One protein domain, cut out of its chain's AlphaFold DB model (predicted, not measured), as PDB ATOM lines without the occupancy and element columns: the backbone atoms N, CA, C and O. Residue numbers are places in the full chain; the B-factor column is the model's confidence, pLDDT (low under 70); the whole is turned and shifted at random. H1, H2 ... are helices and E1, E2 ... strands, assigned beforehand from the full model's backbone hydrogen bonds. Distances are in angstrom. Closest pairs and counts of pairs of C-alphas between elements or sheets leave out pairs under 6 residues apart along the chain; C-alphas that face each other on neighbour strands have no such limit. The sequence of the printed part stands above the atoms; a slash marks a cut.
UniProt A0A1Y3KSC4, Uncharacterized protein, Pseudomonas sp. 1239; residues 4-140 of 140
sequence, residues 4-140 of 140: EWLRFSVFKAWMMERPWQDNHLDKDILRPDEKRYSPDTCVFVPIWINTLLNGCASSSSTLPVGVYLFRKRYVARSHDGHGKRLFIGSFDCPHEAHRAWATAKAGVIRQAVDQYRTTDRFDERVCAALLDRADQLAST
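This is residues 4 to 140 of the 140 residues of an uncharacterized protein of Pseudomonas sp. 1239 (UniProt A0A1Y3KSC4). At one end of an elongated body, a twisted sheet of three strands, E3, E4 and E5, has the long helix H3 packed along one face; H3 runs on past the sheet, and H4 folds back beside it. Toward the other end lie a small two-stranded hairpin, E1 and E2, and the short helix H2, with H1 as the farthest part. The 137 printed residues have four named helices and five named strands, in the order H1 E1 E2 H2 E3 E4 E5 H3 H4; both sheets, E3 - E4 - E5 and E1 - E2, are antiparallel and the class is mixed. The whole is only just loose, close to compact, with a radius of gyration of the C-alphas of 17.3 A and spans of 57 by 31 by 24 A.

E3, residues 67 to 70, E4, residues 73 to 79, and E5, residues 85 to 91, form a meander, each strand the antiparallel neighbour of the one before. E3 and E4 are a hairpin, with N 68 and O 75 at 3.0 A; E4 and E5 are another, with N 76 and O 89 at 3.0 A. The sheet is only just strongly twisted, its C-alphas lying up to 4.4 A off the best plane. H3, residues 94 to 117, is on one face of this sheet, making two layers, at a height over the sheet of 8.7 A. It lies over E4 and E5 and runs along the strands, at 9 degrees to E4 on the local plane; the closest C-alphas of H3 and E4 are those of Ala 97 and Ala 76, 5.0 A apart. H4, residues 124 to 138, touches H3 in a helical hairpin, at a shallow tilt of 19 degrees, opposite ways; their closest C-alphas, of Ala 106 and Ala 134, are 4.2 A apart. H4 is not on the sheet. H2, residues 47 to 50, is close to H3 but not clearly touching, with the C-alphas of Ile 49 and Ala 112 closest at 7.3 A. E1, residues 23 to 26, and E2, residues 43 to 46, are a hairpin, with N 24 and O 45 at 2.8 A. H1, residues 8 to 16, touches no helix. In H1, H3 and H4 every O i to N i+4 pair is within hydrogen-bond range; H2 is too short for such a pair.

E4 is 19.8 A long and E5 17.7 A. H3 spans 34.5 A from C-alpha 94 at (18.080, 45.279, -19.240) to C-alpha 117 at (-9.242, 31.750, -3.122). H4 measures 20.8 A and H1 12.0 A, the latter beginning at C-alpha 8, (4.799, 29.046, 23.849).

The two C-alphas farthest apart, of Ser 9 and Lys 72, are 57.2 A apart. The printed part has no cut. Long links of 16 residues join E1 to E2 and H2 to E3. Residues 55 to 61 have pLDDT under 70.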
ATOM      1  N   GLU A   4       3.481  38.156  24.507       80.19
ATOM      2  CA  GLU A   4       2.603  37.023  24.785       80.19
ATOM      3  C   GLU A   4       3.077  35.711  24.137       80.19
ATOM      4  O   GLU A   4       2.969  34.653  24.754       80.19
ATOM      5  N   TRP A   5       3.679  35.766  22.944       87.56
ATOM      6  CA  TRP A   5       4.204  34.594  22.232       87.56
ATOM      7  C   TRP A   5       5.560  34.127  22.762       87.56
ATOM      8  O   TRP A   5       5.958  33.001  22.466       87.56
ATOM      9  N   LEU A   6       6.234  34.921  23.609       84.62
ATOM     10  CA  LEU A   6       7.367  34.423  24.403       84.62
ATOM     11  C   LEU A   6       6.933  33.244  25.283       84.62
ATOM     12  O   LEU A   6       7.730  32.359  25.594       84.62
ATOM     13  N   ARG A   7       5.644  33.192  25.649       88.81
ATOM     14  CA  ARG A   7       5.026  32.014  26.239       88.81
ATOM     15  C   ARG A   7       4.482  31.118  25.131       88.81
ATOM     16  O   ARG A   7       3.421  31.374  24.565       88.81
ATOM     17  N   PHE A   8       5.171  30.005  24.892       89.44
ATOM     18  CA  PHE A   8       4.799  29.046  23.849       89.44
ATOM     19  C   PHE A   8       3.332  28.587  23.921       89.44
ATOM     20  O   PHE A   8       2.715  28.361  22.885       89.44
ATOM     21  N   SER A   9       2.735  28.487  25.116       92.12
ATOM     22  CA  SER A   9       1.324  28.102  25.254       92.12
ATOM     23  C   SER A   9       0.350  29.095  24.611       92.12
ATOM     24  O   SER A   9      -0.666  28.658  24.075       92.12
ATOM     25  N   VAL A  10       0.663  30.395  24.608       92.50
ATOM     26  CA  VAL A  10      -0.178  31.419  23.967       92.50
ATOM     27  C   VAL A  10      -0.061  31.322  22.450       92.50
ATOM     28  O   VAL A  10      -1.077  31.268  21.760       92.50
ATOM     29  N   PHE A  11       1.166  31.197  21.929       92.88
ATOM     30  CA  PHE A  11       1.385  30.943  20.503       92.88
ATOM     31  C   PHE A  11       0.684  29.656  20.046       92.88
ATOM     32  O   PHE A  11       0.011  29.649  19.020       92.88
ATOM     33  N   LYS A  12       0.798  28.568  20.817       92.81
ATOM     34  CA  LYS A  12       0.175  27.282  20.492       92.81
ATOM     35  C   LYS A  12      -1.350  27.387  20.440       92.81
ATOM     36  O   LYS A  12      -1.937  26.847  19.510       92.81
ATOM     37  N   ALA A  13      -1.978  28.071  21.399       94.44
ATOM     38  CA  ALA A  13      -3.426  28.284  21.391       94.44
ATOM     39  C   ALA A  13      -3.869  29.026  20.118       94.44
ATOM     40  O   ALA A  13      -4.717  28.531  19.384       94.44
ATOM     41  N   TRP A  14      -3.192  30.131  19.791       94.31
ATOM     42  CA  TRP A  14      -3.406  30.885  18.553       94.31
ATOM     43  C   TRP A  14      -3.194  30.033  17.289       94.31
ATOM     44  O   TRP A  14      -3.989  30.087  16.350       94.31
ATOM     45  N   MET A  15      -2.135  29.225  17.253       93.62
ATOM     46  CA  MET A  15      -1.809  28.356  16.122       93.62
ATOM     47  C   MET A  15      -2.901  27.307  15.895       93.62
ATOM     48  O   MET A  15      -3.302  27.088  14.757       93.62
ATOM     49  N   MET A  16      -3.398  26.677  16.963       93.94
ATOM     50  CA  MET A  16      -4.380  25.591  16.880       93.94
ATOM     51  C   MET A  16      -5.737  26.025  16.308       93.94
ATOM     52  O   MET A  16      -6.471  25.182  15.801       93.94
ATOM     53  N   GLU A  17      -6.056  27.318  16.341       92.44
ATOM     54  CA  GLU A  17      -7.273  27.890  15.746       92.44
ATOM     55  C   GLU A  17      -7.154  28.139  14.228       92.44
ATOM     56  O   GLU A  17      -8.133  28.483  13.568       92.44
ATOM     57  N   ARG A  18      -5.955  27.984  13.655       91.75
ATOM     58  CA  ARG A  18      -5.612  28.357  12.274       91.75
ATOM     59  C   ARG A  18      -5.276  27.126  11.424       91.75
ATOM     60  O   ARG A  18      -5.017  26.062  11.981       91.75
ATOM     61  N   PRO A  19      -5.277  27.230  10.081       91.19
ATOM     62  CA  PRO A  19      -4.861  26.134   9.205       91.19
ATOM     63  C   PRO A  19      -3.337  25.964   9.244       91.19
ATOM     64  O   PRO A  19      -2.647  26.363   8.315       91.19
ATOM     65  N   TRP A  20      -2.798  25.455  10.349       92.81
ATOM     66  CA  TRP A  20      -1.352  25.333  10.546       92.81
ATOM     67  C   TRP A  20      -0.784  24.031   9.974       92.81
ATOM     68  O   TRP A  20       0.387  23.996   9.606       92.81
ATOM     69  N   GLN A  21      -1.587  22.964   9.896       91.38
ATOM     70  CA  GLN A  21      -1.158  21.705   9.294       91.38
ATOM     71  C   GLN A  21      -0.868  21.904   7.802       91.38
ATOM     72  O   GLN A  21      -1.665  22.513   7.092       91.38
ATOM     73  N   ASP A  22       0.288  21.406   7.356       89.25
ATOM     74  CA  ASP A  22       0.787  21.470   5.971       89.25
ATOM     75  C   ASP A  22       0.987  22.886   5.390       89.25
ATOM     76  O   ASP A  22       1.328  23.049   4.216       89.25
ATOM     77  N   ASN A  23       0.864  23.916   6.232       93.38
ATOM     78  CA  ASN A  23       1.112  25.309   5.892       93.38
ATOM     79  C   ASN A  23       2.356  25.845   6.608       93.38
ATOM     80  O   ASN A  23       2.778  25.372   7.661       93.38
ATOM     81  N   HIS A  24       2.942  26.887   6.033       93.56
ATOM     82  CA  HIS A  24       4.063  27.615   6.603       93.56
ATOM     83  C   HIS A  24       3.574  28.868   7.320       93.56
ATOM     84  O   HIS A  24       2.714  29.585   6.811       93.56
ATOM     85  N   LEU A  25       4.147  29.136   8.495       94.06
ATOM     86  CA  LEU A  25       3.997  30.422   9.163       94.06
ATOM     87  C   LEU A  25       4.832  31.459   8.412       94.06
ATOM     88  O   LEU A  25       6.054  31.326   8.345       94.06
ATOM     89  N   ASP A  26       4.181  32.497   7.910       92.56
ATOM     90  CA  ASP A  26       4.829  33.626   7.262       92.56
ATOM     91  C   ASP A  26       4.394  34.946   7.903       92.56
ATOM     92  O   ASP A  26       3.281  35.079   8.412       92.56
ATOM     93  N   LYS A  27       5.297  35.921   7.906       88.31
ATOM     94  CA  LYS A  27       5.068  37.272   8.438       88.31
ATOM     95  C   LYS A  27       5.296  38.346   7.367       88.31
ATOM     96  O   LYS A  27       4.674  39.410   7.394       88.31
ATOM     97  N   ASP A  28       6.172  38.068   6.407       88.50
ATOM     98  CA  ASP A  28       6.645  39.057   5.445       88.50
ATOM     99  C   ASP A  28       5.615  39.326   4.328       88.50
ATOM    100  O   ASP A  28       5.613  40.404   3.731       88.50
ATOM    101  N   ILE A  29       4.673  38.409   4.081       91.12
ATOM    102  CA  ILE A  29       3.551  38.609   3.153       91.12
ATOM    103  C   ILE A  29       2.675  39.774   3.617       91.12
ATOM    104  O   ILE A  29       2.372  40.664   2.820       91.12
ATOM    105  N   LEU A  30       2.289  39.815   4.894       91.38
ATOM    106  CA  LEU A  30       1.407  40.867   5.407       91.38
ATOM    107  C   LEU A  30       2.173  42.151   5.729       91.38
ATOM    108  O   LEU A  30       1.670  43.248   5.475       91.38
ATOM    109  N   ARG A  31       3.375  42.028   6.306       87.81
ATOM    110  CA  ARG A  31       4.196  43.161   6.754       87.81
ATOM    111  C   ARG A  31       5.685  42.890   6.475       87.81
ATOM    112  O   ARG A  31       6.395  42.476   7.389       87.81
ATOM    113  N   PRO A  32       6.174  43.146   5.246       82.50
ATOM    114  CA  PRO A  32       7.538  42.788   4.835       82.50
ATOM    115  C   PRO A  32       8.638  43.471   5.663       82.50
ATOM    116  O   PRO A  32       9.682  42.872   5.904       82.50
ATOM    117  N   ASP A  33       8.395  44.688   6.160       83.69
ATOM    118  CA  ASP A  33       9.395  45.459   6.916       83.69
ATOM    119  C   ASP A  33       9.293  45.295   8.443       83.69
ATOM    120  O   ASP A  33      10.175  45.724   9.192       83.69
ATOM    121  N   GLU A  34       8.224  44.673   8.943       86.06
ATOM    122  CA  GLU A  34       8.000  44.509  10.380       86.06
ATOM    123  C   GLU A  34       8.741  43.274  10.876       86.06
ATOM    124  O   GLU A  34       8.513  42.182  10.382       86.06
ATOM    125  N   LYS A  35       9.597  43.390  11.892       83.94
ATOM    126  CA  LYS A  35      10.338  42.242  12.454       83.94
ATOM    127  C   LYS A  35       9.550  41.506  13.540       83.94
ATOM    128  O   LYS A  35       9.926  40.405  13.951       83.94
ATOM    129  N   ARG A  36       8.464  42.100  14.036       87.62
ATOM    130  CA  ARG A  36       7.616  41.532  15.081       87.62
ATOM    131  C   ARG A  36       6.711  40.434  14.523       87.62
ATOM    132  O   ARG A  36       5.827  40.687  13.718       87.62
ATOM    133  N   TYR A  37       6.886  39.227  15.049       88.88
ATOM    134  CA  TYR A  37       5.911  38.140  14.949       88.88
ATOM    135  C   TYR A  37       4.760  38.390  15.928       88.88
ATOM    136  O   TYR A  37       5.025  38.517  17.126       88.88
ATOM    137  N   SER A  38       3.530  38.494  15.432       90.19
ATOM    138  CA  SER A  38       2.302  38.641  16.222       90.19
ATOM    139  C   SER A  38       1.088  38.126  15.432       90.19
ATOM    140  O   SER A  38       1.197  37.923  14.221       90.19
ATOM    141  N   PRO A  39      -0.087  37.953  16.066       87.25
ATOM    142  CA  PRO A  39      -1.320  37.555  15.378       87.25
ATOM    143  C   PRO A  39      -1.694  38.415  14.161       87.25
ATOM    144  O   PRO A  39      -2.301  37.922  13.209       87.25
ATOM    145  N   ASP A  40      -1.332  39.695  14.200       86.75
ATOM    146  CA  ASP A  40      -1.673  40.674  13.166       86.75
ATOM    147  C   ASP A  40      -0.692  40.671  11.993       86.75
ATOM    148  O   ASP A  40      -1.040  41.108  10.895       86.75
ATOM    149  N   THR A  41       0.540  40.216  12.230       89.62
ATOM    150  CA  THR A  41       1.615  40.214  11.232       89.62
ATOM    151  C   THR A  41       1.840  38.832  10.641       89.62
ATOM    152  O   THR A  41       2.310  38.742   9.514       89.62
ATOM    153  N   CYS A  42       1.481  37.769  11.363       92.94
ATOM    154  CA  CYS A  42       1.692  36.390  10.955       92.94
ATOM    155  C   CYS A  42       0.432  35.730  10.380       92.94
ATOM    156  O   CYS A  42      -0.689  35.936  10.851       92.94
ATOM    157  N   VAL A  43       0.642  34.850   9.408       94.56
ATOM    158  CA  VAL A  43      -0.394  34.057   8.747       94.56
ATOM    159  C   VAL A  43       0.157  32.682   8.379       94.56
ATOM    160  O   VAL A  43       1.347  32.535   8.118       94.56
ATOM    161  N   PHE A  44      -0.702  31.664   8.378       94.88
ATOM    162  CA  PHE A  44      -0.355  30.358   7.825       94.88
ATOM    163  C   PHE A  44      -0.781  30.296   6.365       94.88
ATOM    164  O   PHE A  44      -1.944  30.552   6.056       94.88
ATOM    165  N   VAL A  45       0.152  29.958   5.481       94.38
ATOM    166  CA  VAL A  45      -0.087  29.865   4.038       94.38
ATOM    167  C   VAL A  45       0.522  28.591   3.458       94.38
ATOM    168  O   VAL A  45       1.535  28.107   3.969       94.38
ATOM    169  N   PRO A  46      -0.023  28.062   2.354       93.19
ATOM    170  CA  PRO A  46       0.607  26.964   1.638       93.19
ATOM    171  C   PRO A  46       2.024  27.309   1.172       93.19
ATOM    172  O   PRO A  46       2.330  28.455   0.837       93.19
ATOM    173  N   ILE A  47       2.878  26.290   1.055       90.44
ATOM    174  CA  ILE A  47       4.281  26.442   0.629       90.44
ATOM    175  C   ILE A  47       4.400  27.182  -0.711       90.44
ATOM    176  O   ILE A  47       5.273  28.032  -0.884       90.44
ATOM    177  N   TRP A  48       3.512  26.889  -1.662       90.12
ATOM    178  CA  TRP A  48       3.523  27.512  -2.987       90.12
ATOM    179  C   TRP A  48       3.161  29.008  -2.947       90.12
ATOM    180  O   TRP A  48       3.711  29.778  -3.727       90.12
ATOM    181  N   ILE A  49       2.333  29.450  -1.990       92.56
ATOM    182  CA  ILE A  49       2.094  30.879  -1.721       92.56
ATOM    183  C   ILE A  49       3.303  31.507  -1.036       92.56
ATOM    184  O   ILE A  49       3.776  32.556  -1.466       92.56
ATOM    185  N   ASN A  50       3.849  30.842  -0.015       90.50
ATOM    186  CA  ASN A  50       5.013  31.339   0.715       90.50
ATOM    187  C   ASN A  50       6.226  31.562  -0.200       90.50
ATOM    188  O   ASN A  50       7.007  32.490  -0.034       90.50
ATOM    189  N   THR A  51       6.387  30.693  -1.195       87.62
ATOM    190  CA  THR A  51       7.499  30.750  -2.147       87.62
ATOM    191  C   THR A  51       7.193  31.567  -3.398       87.62
ATOM    192  O   THR A  51       8.096  31.820  -4.195       87.62
ATOM    193  N   LEU A  52       5.958  32.046  -3.565       88.81
ATOM    194  CA  LEU A  52       5.518  32.781  -4.748       88.81
ATOM    195  C   LEU A  52       6.343  34.049  -4.979       88.81
ATOM    196  O   LEU A  52       6.654  34.381  -6.122       88.81
ATOM    197  N   LEU A  53       6.712  34.747  -3.907       77.94
ATOM    198  CA  LEU A  53       7.504  35.978  -3.960       77.94
ATOM    199  C   LEU A  53       9.013  35.729  -3.826       77.94
ATOM    200  O   LEU A  53       9.807  36.666  -3.956       77.94
ATOM    201  N   ASN A  54       9.431  34.477  -3.618       70.94
ATOM    202  CA  ASN A  54      10.848  34.144  -3.574       70.94
ATOM    203  C   ASN A  54      11.481  34.450  -4.937       70.94
ATOM    204  O   ASN A  54      10.971  34.071  -5.993       70.94
ATOM    205  N   GLY A  55      12.599  35.176  -4.906       61.56
ATOM    206  CA  GLY A  55      13.287  35.649  -6.106       61.56
ATOM    207  C   GLY A  55      12.865  37.035  -6.594       61.56
ATOM    208  O   GLY A  55      13.422  37.475  -7.590       61.56
ATOM    209  N   CYS A  56      11.950  37.735  -5.907       59.75
ATOM    210  CA  CYS A  56      11.732  39.177  -6.102       59.75
ATOM    211  C   CYS A  56      12.768  40.046  -5.359       59.75
ATOM    212  O   CYS A  56      12.878  41.239  -5.633       59.75
ATOM    213  N   ALA A  57      13.527  39.467  -4.422       60.50
ATOM    214  CA  ALA A  57      14.602  40.168  -3.729       60.50
ATOM    215  C   ALA A  57      15.732  40.508  -4.711       60.50
ATOM    216  O   ALA A  57      16.119  39.668  -5.530       60.50
ATOM    217  N   SER A  58      16.268  41.729  -4.622       55.44
ATOM    218  CA  SER A  58      17.404  42.147  -5.436       55.44
ATOM    219  C   SER A  58      18.579  41.203  -5.190       55.44
ATOM    220  O   SER A  58      19.193  41.177  -4.126       55.44
ATOM    221  N   SER A  59      18.900  40.379  -6.190       56.94
ATOM    222  CA  SER A  59      20.203  39.724  -6.205       56.94
ATOM    223  C   SER A  59      21.260  40.824  -6.267       56.94
ATOM    224  O   SER A  59      21.044  41.812  -6.969       56.94
ATOM    225  N   SER A  60      22.400  40.652  -5.597       59.09
ATOM    226  CA  SER A  60      23.542  41.586  -5.576       59.09
ATOM    227  C   SER A  60      24.194  41.841  -6.951       59.09
ATOM    228  O   SER A  60      25.347  42.259  -7.033       59.09
ATOM    229  N   SER A  61      23.502  41.503  -8.035       67.69
ATOM    230  CA  SER A  61      23.915  41.728  -9.405       67.69
ATOM    231  C   SER A  61      23.592  43.161  -9.824       67.69
ATOM    232  O   SER A  61      22.614  43.753  -9.377       67.69
ATOM    233  N   THR A  62      24.380  43.697 -10.748       85.12
ATOM    234  CA  THR A  62      24.116  44.972 -11.430       85.12
ATOM    235  C   THR A  62      22.875  44.946 -12.328       85.12
ATOM    236  O   THR A  62      22.522  45.977 -12.898       85.12
ATOM    237  N   LEU A  63      22.223  43.791 -12.498       89.38
ATOM    238  CA  LEU A  63      21.051  43.631 -13.349       89.38
ATOM    239  C   LEU A  63      19.758  43.596 -12.525       89.38
ATOM    240  O   LEU A  63      19.762  43.095 -11.396       89.38
ATOM    241  N   PRO A  64      18.641  44.090 -13.092       90.69
ATOM    242  CA  PRO A  64      17.342  43.992 -12.450       90.69
ATOM    243  C   PRO A  64      16.950  42.543 -12.162       90.69
ATOM    244  O   PRO A  64      17.365  41.604 -12.846       90.69
ATOM    245  N   VAL A  65      16.081  42.366 -11.174       90.50
ATOM    246  CA  VAL A  65      15.546  41.055 -10.812       90.50
ATOM    247  C   VAL A  65      14.891  40.376 -12.017       90.50
ATOM    248  O   VAL A  65      14.252  41.023 -12.851       90.50
ATOM    249  N   GLY A  66      15.081  39.058 -12.122       90.44
ATOM    250  CA  GLY A  66      14.537  38.253 -13.216       90.44
ATOM    251  C   GLY A  66      15.266  38.409 -14.552       90.44
ATOM    252  O   GLY A  66      14.889  37.747 -15.524       90.44
ATOM    253  N   VAL A  67      16.312  39.241 -14.605       93.19
ATOM    254  CA  VAL A  67      17.113  39.501 -15.803       93.19
ATOM    255  C   VAL A  67      18.526  38.961 -15.629       93.19
ATOM    256  O   VAL A  67      19.171  39.163 -14.604       93.19
ATOM    257  N   TYR A  68      19.045  38.305 -16.662       92.50
ATOM    258  CA  TYR A  68      20.454  37.925 -16.733       92.50
ATOM    259  C   TYR A  68      21.009  38.110 -18.147       92.50
ATOM    260  O   TYR A  68      20.270  38.066 -19.132       92.50
ATOM    261  N   LEU A  69      22.320  38.324 -18.266       94.19
ATOM    262  CA  LEU A  69      22.981  38.496 -19.560       94.19
ATOM    263  C   LEU A  69      23.375  37.135 -20.150       94.19
ATOM    264  O   LEU A  69      24.058  36.340 -19.504       94.19
ATOM    265  N   PHE A  70      22.994  36.874 -21.400       94.06
ATOM    266  CA  PHE A  70      23.386  35.673 -22.138       94.06
ATOM    267  C   PHE A  70      23.717  36.008 -23.589       94.06
ATOM    268  O   PHE A  70      22.888  36.559 -24.308       94.06
ATOM    269  N   ARG A  71      24.935  35.664 -24.038       89.44
ATOM    270  CA  ARG A  71      25.409  35.884 -25.422       89.44
ATOM    271  C   ARG A  71      25.077  37.291 -25.959       89.44
ATOM    272  O   ARG A  71      24.620  37.433 -27.087       89.44
ATOM    273  N   LYS A  72      25.336  38.318 -25.136       93.38
ATOM    274  CA  LYS A  72      25.099  39.754 -25.406       93.38
ATOM    275  C   LYS A  72      23.635  40.217 -25.420       93.38
ATOM    276  O   LYS A  72      23.392  41.368 -25.751       93.38
ATOM    277  N   ARG A  73      22.674  39.372 -25.040       95.88
ATOM    278  CA  ARG A  73      21.268  39.770 -24.875       95.88
ATOM    279  C   ARG A  73      20.823  39.646 -23.424       95.88
ATOM    280  O   ARG A  73      21.276  38.751 -22.708       95.88
ATOM    281  N   TYR A  74      19.909  40.510 -23.008       96.50
ATOM    282  CA  TYR A  74      19.292  40.462 -21.687       96.50
ATOM    283  C   TYR A  74      18.105  39.509 -21.726       96.50
ATOM    284  O   TYR A  74      17.158  39.706 -22.482       96.50
ATOM    285  N   VAL A  75      18.165  38.433 -20.953       96.12
ATOM    286  CA  VAL A  75      17.124  37.409 -20.917       96.12
ATOM    287  C   VAL A  75      16.263  37.606 -19.685       96.12
ATOM    288  O   VAL A  75      16.780  37.632 -18.570       96.12
ATOM    289  N   ALA A  76      14.952  37.690 -19.900       95.75
ATOM    290  CA  ALA A  76      13.952  37.724 -18.846       95.75
ATOM    291  C   ALA A  76      13.432  36.307 -18.574       95.75
ATOM    292  O   ALA A  76      13.002  35.591 -19.491       95.75
ATOM    293  N   ARG A  77      13.462  35.887 -17.309       93.19
ATOM    294  CA  ARG A  77      12.970  34.575 -16.878       93.19
ATOM    295  C   ARG A  77      12.275  34.682 -15.530       93.19
ATOM    296  O   ARG A  77      12.765  35.345 -14.626       93.19
ATOM    297  N   SER A  78      11.164  33.974 -15.384       91.06
ATOM    298  CA  SER A  78      10.439  33.860 -14.117       91.06
ATOM    299  C   SER A  78      10.162  32.396 -13.776       91.06
ATOM    300  O   SER A  78      10.558  31.487 -14.509       91.06
ATOM    301  N   HIS A  79       9.493  32.176 -12.652       88.44
ATOM    302  CA  HIS A  79       8.878  30.908 -12.287       88.44
ATOM    303  C   HIS A  79       7.359  31.050 -12.346       88.44
ATOM    304  O   HIS A  79       6.828  32.114 -12.030       88.44
ATOM    305  N   ASP A  80       6.670  29.975 -12.709       84.50
ATOM    306  CA  ASP A  80       5.205  29.914 -12.787       84.50
ATOM    307  C   ASP A  80       4.501  29.804 -11.423       84.50
ATOM    308  O   ASP A  80       3.292  29.615 -11.373       84.50
ATOM    309  N   GLY A  81       5.245  29.895 -10.318       79.88
ATOM    310  CA  GLY A  81       4.727  29.673  -8.963       79.88
ATOM    311  C   GLY A  81       4.671  28.198  -8.545       79.88
ATOM    312  O   GLY A  81       4.529  27.918  -7.362       79.88
ATOM    313  N   HIS A  82       4.891  27.263  -9.475       79.69
ATOM    314  CA  HIS A  82       4.861  25.808  -9.254       79.69
ATOM    315  C   HIS A  82       6.232  25.151  -9.484       79.69
ATOM    316  O   HIS A  82       6.362  23.936  -9.610       79.69
ATOM    317  N   GLY A  83       7.286  25.968  -9.549       79.62
ATOM    318  CA  GLY A  83       8.672  25.528  -9.714       79.62
ATOM    319  C   GLY A  83       9.138  25.414 -11.168       79.62
ATOM    320  O   GLY A  83      10.345  25.304 -11.406       79.62
ATOM    321  N   LYS A  84       8.250  25.536 -12.163       86.81
ATOM    322  CA  LYS A  84       8.649  25.525 -13.576       86.81
ATOM    323  C   LYS A  84       9.197  26.888 -13.979       86.81
ATOM    324  O   LYS A  84       8.675  27.940 -13.621       86.81
ATOM    325  N   ARG A  85      10.270  26.869 -14.770       89.38
ATOM    326  CA  ARG A  85      10.875  28.082 -15.332       89.38
ATOM    327  C   ARG A  85      10.102  28.540 -16.566       89.38
ATOM    328  O   ARG A  85       9.877  27.754 -17.484       89.38
ATOM    329  N   LEU A  86       9.781  29.826 -16.608       90.81
ATOM    330  CA  LEU A  86       9.140  30.509 -17.724       90.81
ATOM    331  C   LEU A  86      10.166  31.386 -18.440       90.81
ATOM    332  O   LEU A  86      10.705  32.325 -17.852       90.81
ATOM    333  N   PHE A  87      10.444  31.078 -19.707       95.00
ATOM    334  CA  PHE A  87      11.179  31.989 -20.582       95.00
ATOM    335  C   PHE A  87      10.221  33.067 -21.081       95.00
ATOM    336  O   PHE A  87       9.209  32.747 -21.694       95.00
ATOM    337  N   ILE A  88      10.543  34.325 -20.793       96.31
ATOM    338  CA  ILE A  88       9.676  35.463 -21.110       96.31
ATOM    339  C   ILE A  88      10.128  36.108 -22.414       96.31
ATOM    340  O   ILE A  88       9.311  36.437 -23.266       96.31
ATOM    341  N   GLY A  89      11.440  36.265 -22.590       97.31
ATOM    342  CA  GLY A  89      11.985  36.843 -23.808       97.31
ATOM    343  C   GLY A  89      13.461  37.190 -23.704       97.31
ATOM    344  O   GLY A  89      14.114  36.985 -22.676       97.31
ATOM    345  N   SER A  90      13.982  37.729 -24.804       97.38
ATOM    346  CA  SER A  90      15.357  38.193 -24.923       97.38
ATOM    347  C   SER A  90      15.397  39.573 -25.574       97.38
ATOM    348  O   SER A  90      14.922  39.757 -26.692       97.38
ATOM    349  N   PHE A  91      16.013  40.522 -24.885       97.56
ATOM    350  CA  PHE A  91      15.928  41.951 -25.152       97.56
ATOM    351  C   PHE A  91      17.319  42.554 -25.329       97.56
ATOM    352  O   PHE A  91      18.325  41.986 -24.886       97.56
ATOM    353  N   ASP A  92      17.363  43.716 -25.969       96.88
ATOM    354  CA  ASP A  92      18.604  44.446 -26.223       96.88
ATOM    355  C   ASP A  92      19.003  45.340 -25.043       96.88
ATOM    356  O   ASP A  92      20.182  45.655 -24.886       96.88
ATOM    357  N   CYS A  93      18.061  45.669 -24.148       95.31
ATOM    358  CA  CYS A  93      18.340  46.421 -22.928       95.31
ATOM    359  C   CYS A  93      17.808  45.727 -21.653       95.31
ATOM    360  O   CYS A  93      16.792  45.021 -21.690       95.31
ATOM    361  N   PRO A  94      18.473  45.924 -20.494       94.88
ATOM    362  CA  PRO A  94      18.080  45.279 -19.240       94.88
ATOM    363  C   PRO A  94      16.729  45.782 -18.722       94.88
ATOM    364  O   PRO A  94      15.998  45.028 -18.087       94.88
ATOM    365  N   HIS A  95      16.387  47.039 -19.012       94.62
ATOM    366  CA  HIS A  95      15.141  47.658 -18.572       94.62
ATOM    367  C   HIS A  95      13.914  47.032 -19.251       94.62
ATOM    368  O   HIS A  95      12.951  46.679 -18.583       94.62
ATOM    369  N   GLU A  96      13.960  46.807 -20.568       96.19
ATOM    370  CA  GLU A  96      12.891  46.100 -21.288       96.19
ATOM    371  C   GLU A  96      12.718  44.666 -20.799       96.19
ATOM    372  O   GLU A  96      11.589  44.232 -20.575       96.19
ATOM    373  N   ALA A  97      13.831  43.960 -20.581       96.12
ATOM    374  CA  ALA A  97      13.792  42.622 -20.009       96.12
ATOM    375  C   ALA A  97      13.125  42.619 -18.628       96.12
ATOM    376  O   ALA A  97      12.320  41.733 -18.338       96.12
ATOM    377  N   HIS A  98      13.414  43.621 -17.796       95.19
ATOM    378  CA  HIS A  98      12.818  43.731 -16.473       95.19
ATOM    379  C   HIS A  98      11.322  44.041 -16.525       95.19
ATOM    380  O   HIS A  98      10.559  43.350 -15.862       95.19
ATOM    381  N   ARG A  99      10.876  44.988 -17.360       95.88
ATOM    382  CA  ARG A  99       9.440  45.285 -17.532       95.88
ATOM    383  C   ARG A  99       8.653  44.065 -18.006       95.88
ATOM    384  O   ARG A  99       7.576  43.764 -17.489       95.88
ATOM    385  N   ALA A 100       9.210  43.322 -18.966       96.44
ATOM    386  CA  ALA A 100       8.610  42.077 -19.437       96.44
ATOM    387  C   ALA A 100       8.544  41.026 -18.317       96.44
ATOM    388  O   ALA A 100       7.528  40.346 -18.156       96.44
ATOM    389  N   TRP A 101       9.605  40.917 -17.510       95.50
ATOM    390  CA  TRP A 101       9.615  40.072 -16.320       95.50
ATOM    391  C   TRP A 101       8.553  40.480 -15.295       95.50
ATOM    392  O   TRP A 101       7.799  39.618 -14.842       95.50
ATOM    393  N   ALA A 102       8.464  41.767 -14.965       94.88
ATOM    394  CA  ALA A 102       7.571  42.295 -13.944       94.88
ATOM    395  C   ALA A 102       6.101  42.096 -14.337       94.88
ATOM    396  O   ALA A 102       5.315  41.580 -13.544       94.88
ATOM    397  N   THR A 103       5.766  42.352 -15.607       95.69
ATOM    398  CA  THR A 103       4.436  42.081 -16.179       95.69
ATOM    399  C   THR A 103       4.065  40.599 -16.067       95.69
ATOM    400  O   THR A 103       2.989  40.251 -15.576       95.69
ATOM    401  N   ALA A 104       4.962  39.697 -16.480       94.88
ATOM    402  CA  ALA A 104       4.702  38.261 -16.402       94.88
ATOM    403  C   ALA A 104       4.581  37.778 -14.948       94.88
ATOM    404  O   ALA A 104       3.717  36.959 -14.632       94.88
ATOM    405  N   LYS A 105       5.428  38.290 -14.047       94.00
ATOM    406  CA  LYS A 105       5.403  37.942 -12.624       94.00
ATOM    407  C   LYS A 105       4.114  38.417 -11.954       94.00
ATOM    408  O   LYS A 105       3.531  37.643 -11.199       94.00
ATOM    409  N   ALA A 106       3.643  39.622 -12.270       95.19
ATOM    410  CA  ALA A 106       2.353  40.124 -11.809       95.19
ATOM    411  C   ALA A 106       1.206  39.194 -12.239       95.19
ATOM    412  O   ALA A 106       0.363  38.844 -11.417       95.19
ATOM    413  N   GLY A 107       1.212  38.718 -13.489       95.25
ATOM    414  CA  GLY A 107       0.235  37.737 -13.976       95.25
ATOM    415  C   GLY A 107       0.254  36.419 -13.192       95.25
ATOM    416  O   GLY A 107      -0.795  35.951 -12.757       95.25
ATOM    417  N   VAL A 108       1.446  35.865 -12.938       94.62
ATOM    418  CA  VAL A 108       1.612  34.657 -12.107       94.62
ATOM    419  C   VAL A 108       1.067  34.874 -10.693       94.62
ATOM    420  O   VAL A 108       0.395  33.998 -10.157       94.62
ATOM    421  N   ILE A 109       1.319  36.042 -10.092       95.56
ATOM    422  CA  ILE A 109       0.812  36.361  -8.752       95.56
ATOM    423  C   ILE A 109      -0.719  36.438  -8.747       95.56
ATOM    424  O   ILE A 109      -1.343  35.865  -7.858       95.56
ATOM    425  N   ARG A 110      -1.339  37.083  -9.743       96.75
ATOM    426  CA  ARG A 110      -2.808  37.144  -9.844       96.75
ATOM    427  C   ARG A 110      -3.424  35.753  -9.990       96.75
ATOM    428  O   ARG A 110      -4.335  35.417  -9.244       96.75
ATOM    429  N   GLN A 111      -2.862  34.915 -10.861       95.56
ATOM    430  CA  GLN A 111      -3.318  33.534 -11.024       95.56
ATOM    431  C   GLN A 111      -3.175  32.723  -9.726       95.56
ATOM    432  O   GLN A 111      -4.058  31.942  -9.378       95.56
ATOM    433  N   ALA A 112      -2.074  32.913  -8.997       94.88
ATOM    434  CA  ALA A 112      -1.866  32.287  -7.699       94.88
ATOM    435  C   ALA A 112      -2.915  32.738  -6.667       94.88
ATOM    436  O   ALA A 112      -3.408  31.909  -5.908       94.88
ATOM    437  N   VAL A 113      -3.309  34.017  -6.664       96.56
ATOM    438  CA  VAL A 113      -4.396  34.521  -5.808       96.56
ATOM    439  C   VAL A 113      -5.732  33.869  -6.170       96.56
ATOM    440  O   VAL A 113      -6.441  33.417  -5.271       96.56
ATOM    441  N   ASP A 114      -6.055  33.750  -7.458       96.50
ATOM    442  CA  ASP A 114      -7.289  33.090  -7.905       96.50
ATOM    443  C   ASP A 114      -7.331  31.621  -7.465       96.50
ATOM    444  O   ASP A 114      -8.340  31.154  -6.938       96.50
ATOM    445  N   GLN A 115      -6.209  30.905  -7.596       94.94
ATOM    446  CA  GLN A 115      -6.069  29.540  -7.088       94.94
ATOM    447  C   GLN A 115      -6.201  29.488  -5.562       94.94
ATOM    448  O   GLN A 115      -6.887  28.612  -5.037       94.94
ATOM    449  N   TYR A 116      -5.598  30.431  -4.836       94.94
ATOM    450  CA  TYR A 116      -5.625  30.445  -3.375       94.94
ATOM    451  C   TYR A 116      -7.040  30.641  -2.835       94.94
ATOM    452  O   TYR A 116      -7.445  29.925  -1.922       94.94
ATOM    453  N   ARG A 117      -7.828  31.519  -3.462       96.19
ATOM    454  CA  ARG A 117      -9.242  31.750  -3.122       96.19
ATOM    455  C   ARG A 117     -10.137  30.523  -3.292       96.19
ATOM    456  O   ARG A 117     -11.213  30.484  -2.709       96.19
ATOM    457  N   THR A 118      -9.713  29.516  -4.060       95.00
ATOM    458  CA  THR A 118     -10.450  28.244  -4.174       95.00
ATOM    459  C   THR A 118     -10.199  27.277  -3.014       95.00
ATOM    460  O   THR A 118     -10.874  26.255  -2.913       95.00
ATOM    461  N   THR A 119      -9.237  27.574  -2.135       90.94
ATOM    462  CA  THR A 119      -8.953  26.755  -0.949       90.94
ATOM    463  C   THR A 119      -9.924  27.088   0.187       90.94
ATOM    464  O   THR A 119     -10.323  28.233   0.346       90.94
ATOM    465  N   ASP A 120     -10.290  26.104   1.012       86.19
ATOM    466  CA  ASP A 120     -11.314  26.258   2.067       86.19
ATOM    467  C   ASP A 120     -10.956  27.304   3.146       86.19
ATOM    468  O   ASP A 120     -11.830  27.885   3.784       86.19
ATOM    469  N   ARG A 121      -9.660  27.567   3.362       86.81
ATOM    470  CA  ARG A 121      -9.165  28.421   4.456       86.81
ATOM    471  C   ARG A 121      -8.195  29.507   4.001       86.81
ATOM    472  O   ARG A 121      -7.205  29.774   4.683       86.81
ATOM    473  N   PHE A 122      -8.459  30.117   2.848       92.81
ATOM    474  CA  PHE A 122      -7.663  31.254   2.392       92.81
ATOM    475  C   PHE A 122      -7.821  32.471   3.320       92.81
ATOM    476  O   PHE A 122      -8.843  32.651   3.980       92.81
ATOM    477  N   ASP A 123      -6.799  33.326   3.356       93.56
ATOM    478  CA  ASP A 123      -6.820  34.595   4.093       93.56
ATOM    479  C   ASP A 123      -6.886  35.751   3.083       93.56
ATOM    480  O   ASP A 123      -6.001  35.905   2.235       93.56
ATOM    481  N   GLU A 124      -7.936  36.574   3.147       94.88
ATOM    482  CA  GLU A 124      -8.111  37.699   2.217       94.88
ATOM    483  C   GLU A 124      -7.006  38.754   2.382       94.88
ATOM    484  O   GLU A 124      -6.636  39.411   1.412       94.88
ATOM    485  N   ARG A 125      -6.396  38.877   3.570       94.81
ATOM    486  CA  ARG A 125      -5.264  39.794   3.782       94.81
ATOM    487  C   ARG A 125      -4.054  39.367   2.957       94.81
ATOM    488  O   ARG A 125      -3.349  40.221   2.428       94.81
ATOM    489  N   VAL A 126      -3.837  38.058   2.811       95.00
ATOM    490  CA  VAL A 126      -2.796  37.506   1.930       95.00
ATOM    491  C   VAL A 126      -3.127  37.815   0.475       95.00
ATOM    492  O   VAL A 126      -2.261  38.294  -0.250       95.00
ATOM    493  N   CYS A 127      -4.379  37.611   0.056       96.62
ATOM    494  CA  CYS A 127      -4.819  37.920  -1.307       96.62
ATOM    495  C   CYS A 127      -4.592  39.400  -1.648       96.62
ATOM    496  O   CYS A 127      -3.948  39.707  -2.649       96.62
ATOM    497  N   ALA A 128      -5.050  40.308  -0.785       96.38
ATOM    498  CA  ALA A 128      -4.872  41.746  -0.955       96.38
ATOM    499  C   ALA A 128      -3.387  42.139  -1.019       96.38
ATOM    500  O   ALA A 128      -2.978  42.869  -1.919       96.38
ATOM    501  N   ALA A 129      -2.562  41.603  -0.114       94.69
ATOM    502  CA  ALA A 129      -1.135  41.905  -0.070       94.69
ATOM    503  C   ALA A 129      -0.368  41.375  -1.299       94.69
ATOM    504  O   ALA A 129       0.628  41.970  -1.717       94.69
ATOM    505  N   LEU A 130      -0.801  40.255  -1.883       95.06
ATOM    506  CA  LEU A 130      -0.237  39.723  -3.125       95.06
ATOM    507  C   LEU A 130      -0.670  40.541  -4.347       95.06
ATOM    508  O   LEU A 130       0.157  40.810  -5.217       95.06
ATOM    509  N   LEU A 131      -1.936  40.964  -4.407       96.50
ATOM    510  CA  LEU A 131      -2.446  41.798  -5.497       96.50
ATOM    511  C   LEU A 131      -1.776  43.177  -5.529       96.50
ATOM    512  O   LEU A 131      -1.325  43.584  -6.594       96.50
ATOM    513  N   ASP A 132      -1.601  43.826  -4.376       95.19
ATOM    514  CA  ASP A 132      -0.878  45.103  -4.271       95.19
ATOM    515  C   ASP A 132       0.557  44.992  -4.817       95.19
ATOM    516  O   ASP A 132       1.004  45.802  -5.630       95.19
ATOM    517  N   ARG A 133       1.267  43.907  -4.483       93.06
ATOM    518  CA  ARG A 133       2.598  43.629  -5.050       93.06
ATOM    519  C   ARG A 133       2.561  43.391  -6.558       93.06
ATOM    520  O   ARG A 133       3.487  43.794  -7.261       93.06
ATOM    521  N   ALA A 134       1.528  42.724  -7.069       94.56
ATOM    522  CA  ALA A 134       1.361  42.525  -8.505       94.56
ATOM    523  C   ALA A 134       1.120  43.859  -9.233       94.56
ATOM    524  O   ALA A 134       1.663  44.059 -10.319       94.56
ATOM    525  N   ASP A 135       0.356  44.774  -8.636       95.31
ATOM    526  CA  ASP A 135       0.102  46.114  -9.175       95.31
ATOM    527  C   ASP A 135       1.382  46.970  -9.182       95.31
ATOM    528  O   ASP A 135       1.696  47.615 -10.186       95.31
ATOM    529  N   GLN A 136       2.179  46.906  -8.111       92.81
ATOM    530  CA  GLN A 136       3.485  47.571  -8.026       92.81
ATOM    531  C   GLN A 136       4.465  47.051  -9.088       92.81
ATOM    532  O   GLN A 136       5.105  47.844  -9.780       92.81
ATOM    533  N   LEU A 137       4.542  45.728  -9.277       92.12
ATOM    534  CA  LEU A 137       5.372  45.117 -10.321       92.12
ATOM    535  C   LEU A 137       4.925  45.536 -11.726       92.12
ATOM    536  O   LEU A 137       5.760  45.876 -12.555       92.12
ATOM    537  N   ALA A 138       3.620  45.543 -12.000       89.69
ATOM    538  CA  ALA A 138       3.093  45.944 -13.305       89.69
ATOM    539  C   ALA A 138       3.320  47.435 -13.626       89.69
ATOM    540  O   ALA A 138       3.241  47.824 -14.788       89.69
ATOM    541  N   SER A 139       3.601  48.251 -12.606       88.44
ATOM    542  CA  SER A 139       3.876  49.688 -12.737       88.44
ATOM    543  C   SER A 139       5.366  50.016 -12.930       88.44
ATOM    544  O   SER A 139       5.710  51.194 -13.042       88.44
ATOM    545  N   THR A 140       6.243  49.002 -12.941       82.38
ATOM    546  CA  THR A 140       7.701  49.124 -13.141       82.38
ATOM    547  C   THR A 140       8.067  48.993 -14.620       82.38
ATOM    548  O   THR A 140       8.889  49.799 -15.114       82.38
TER     549      THR A 140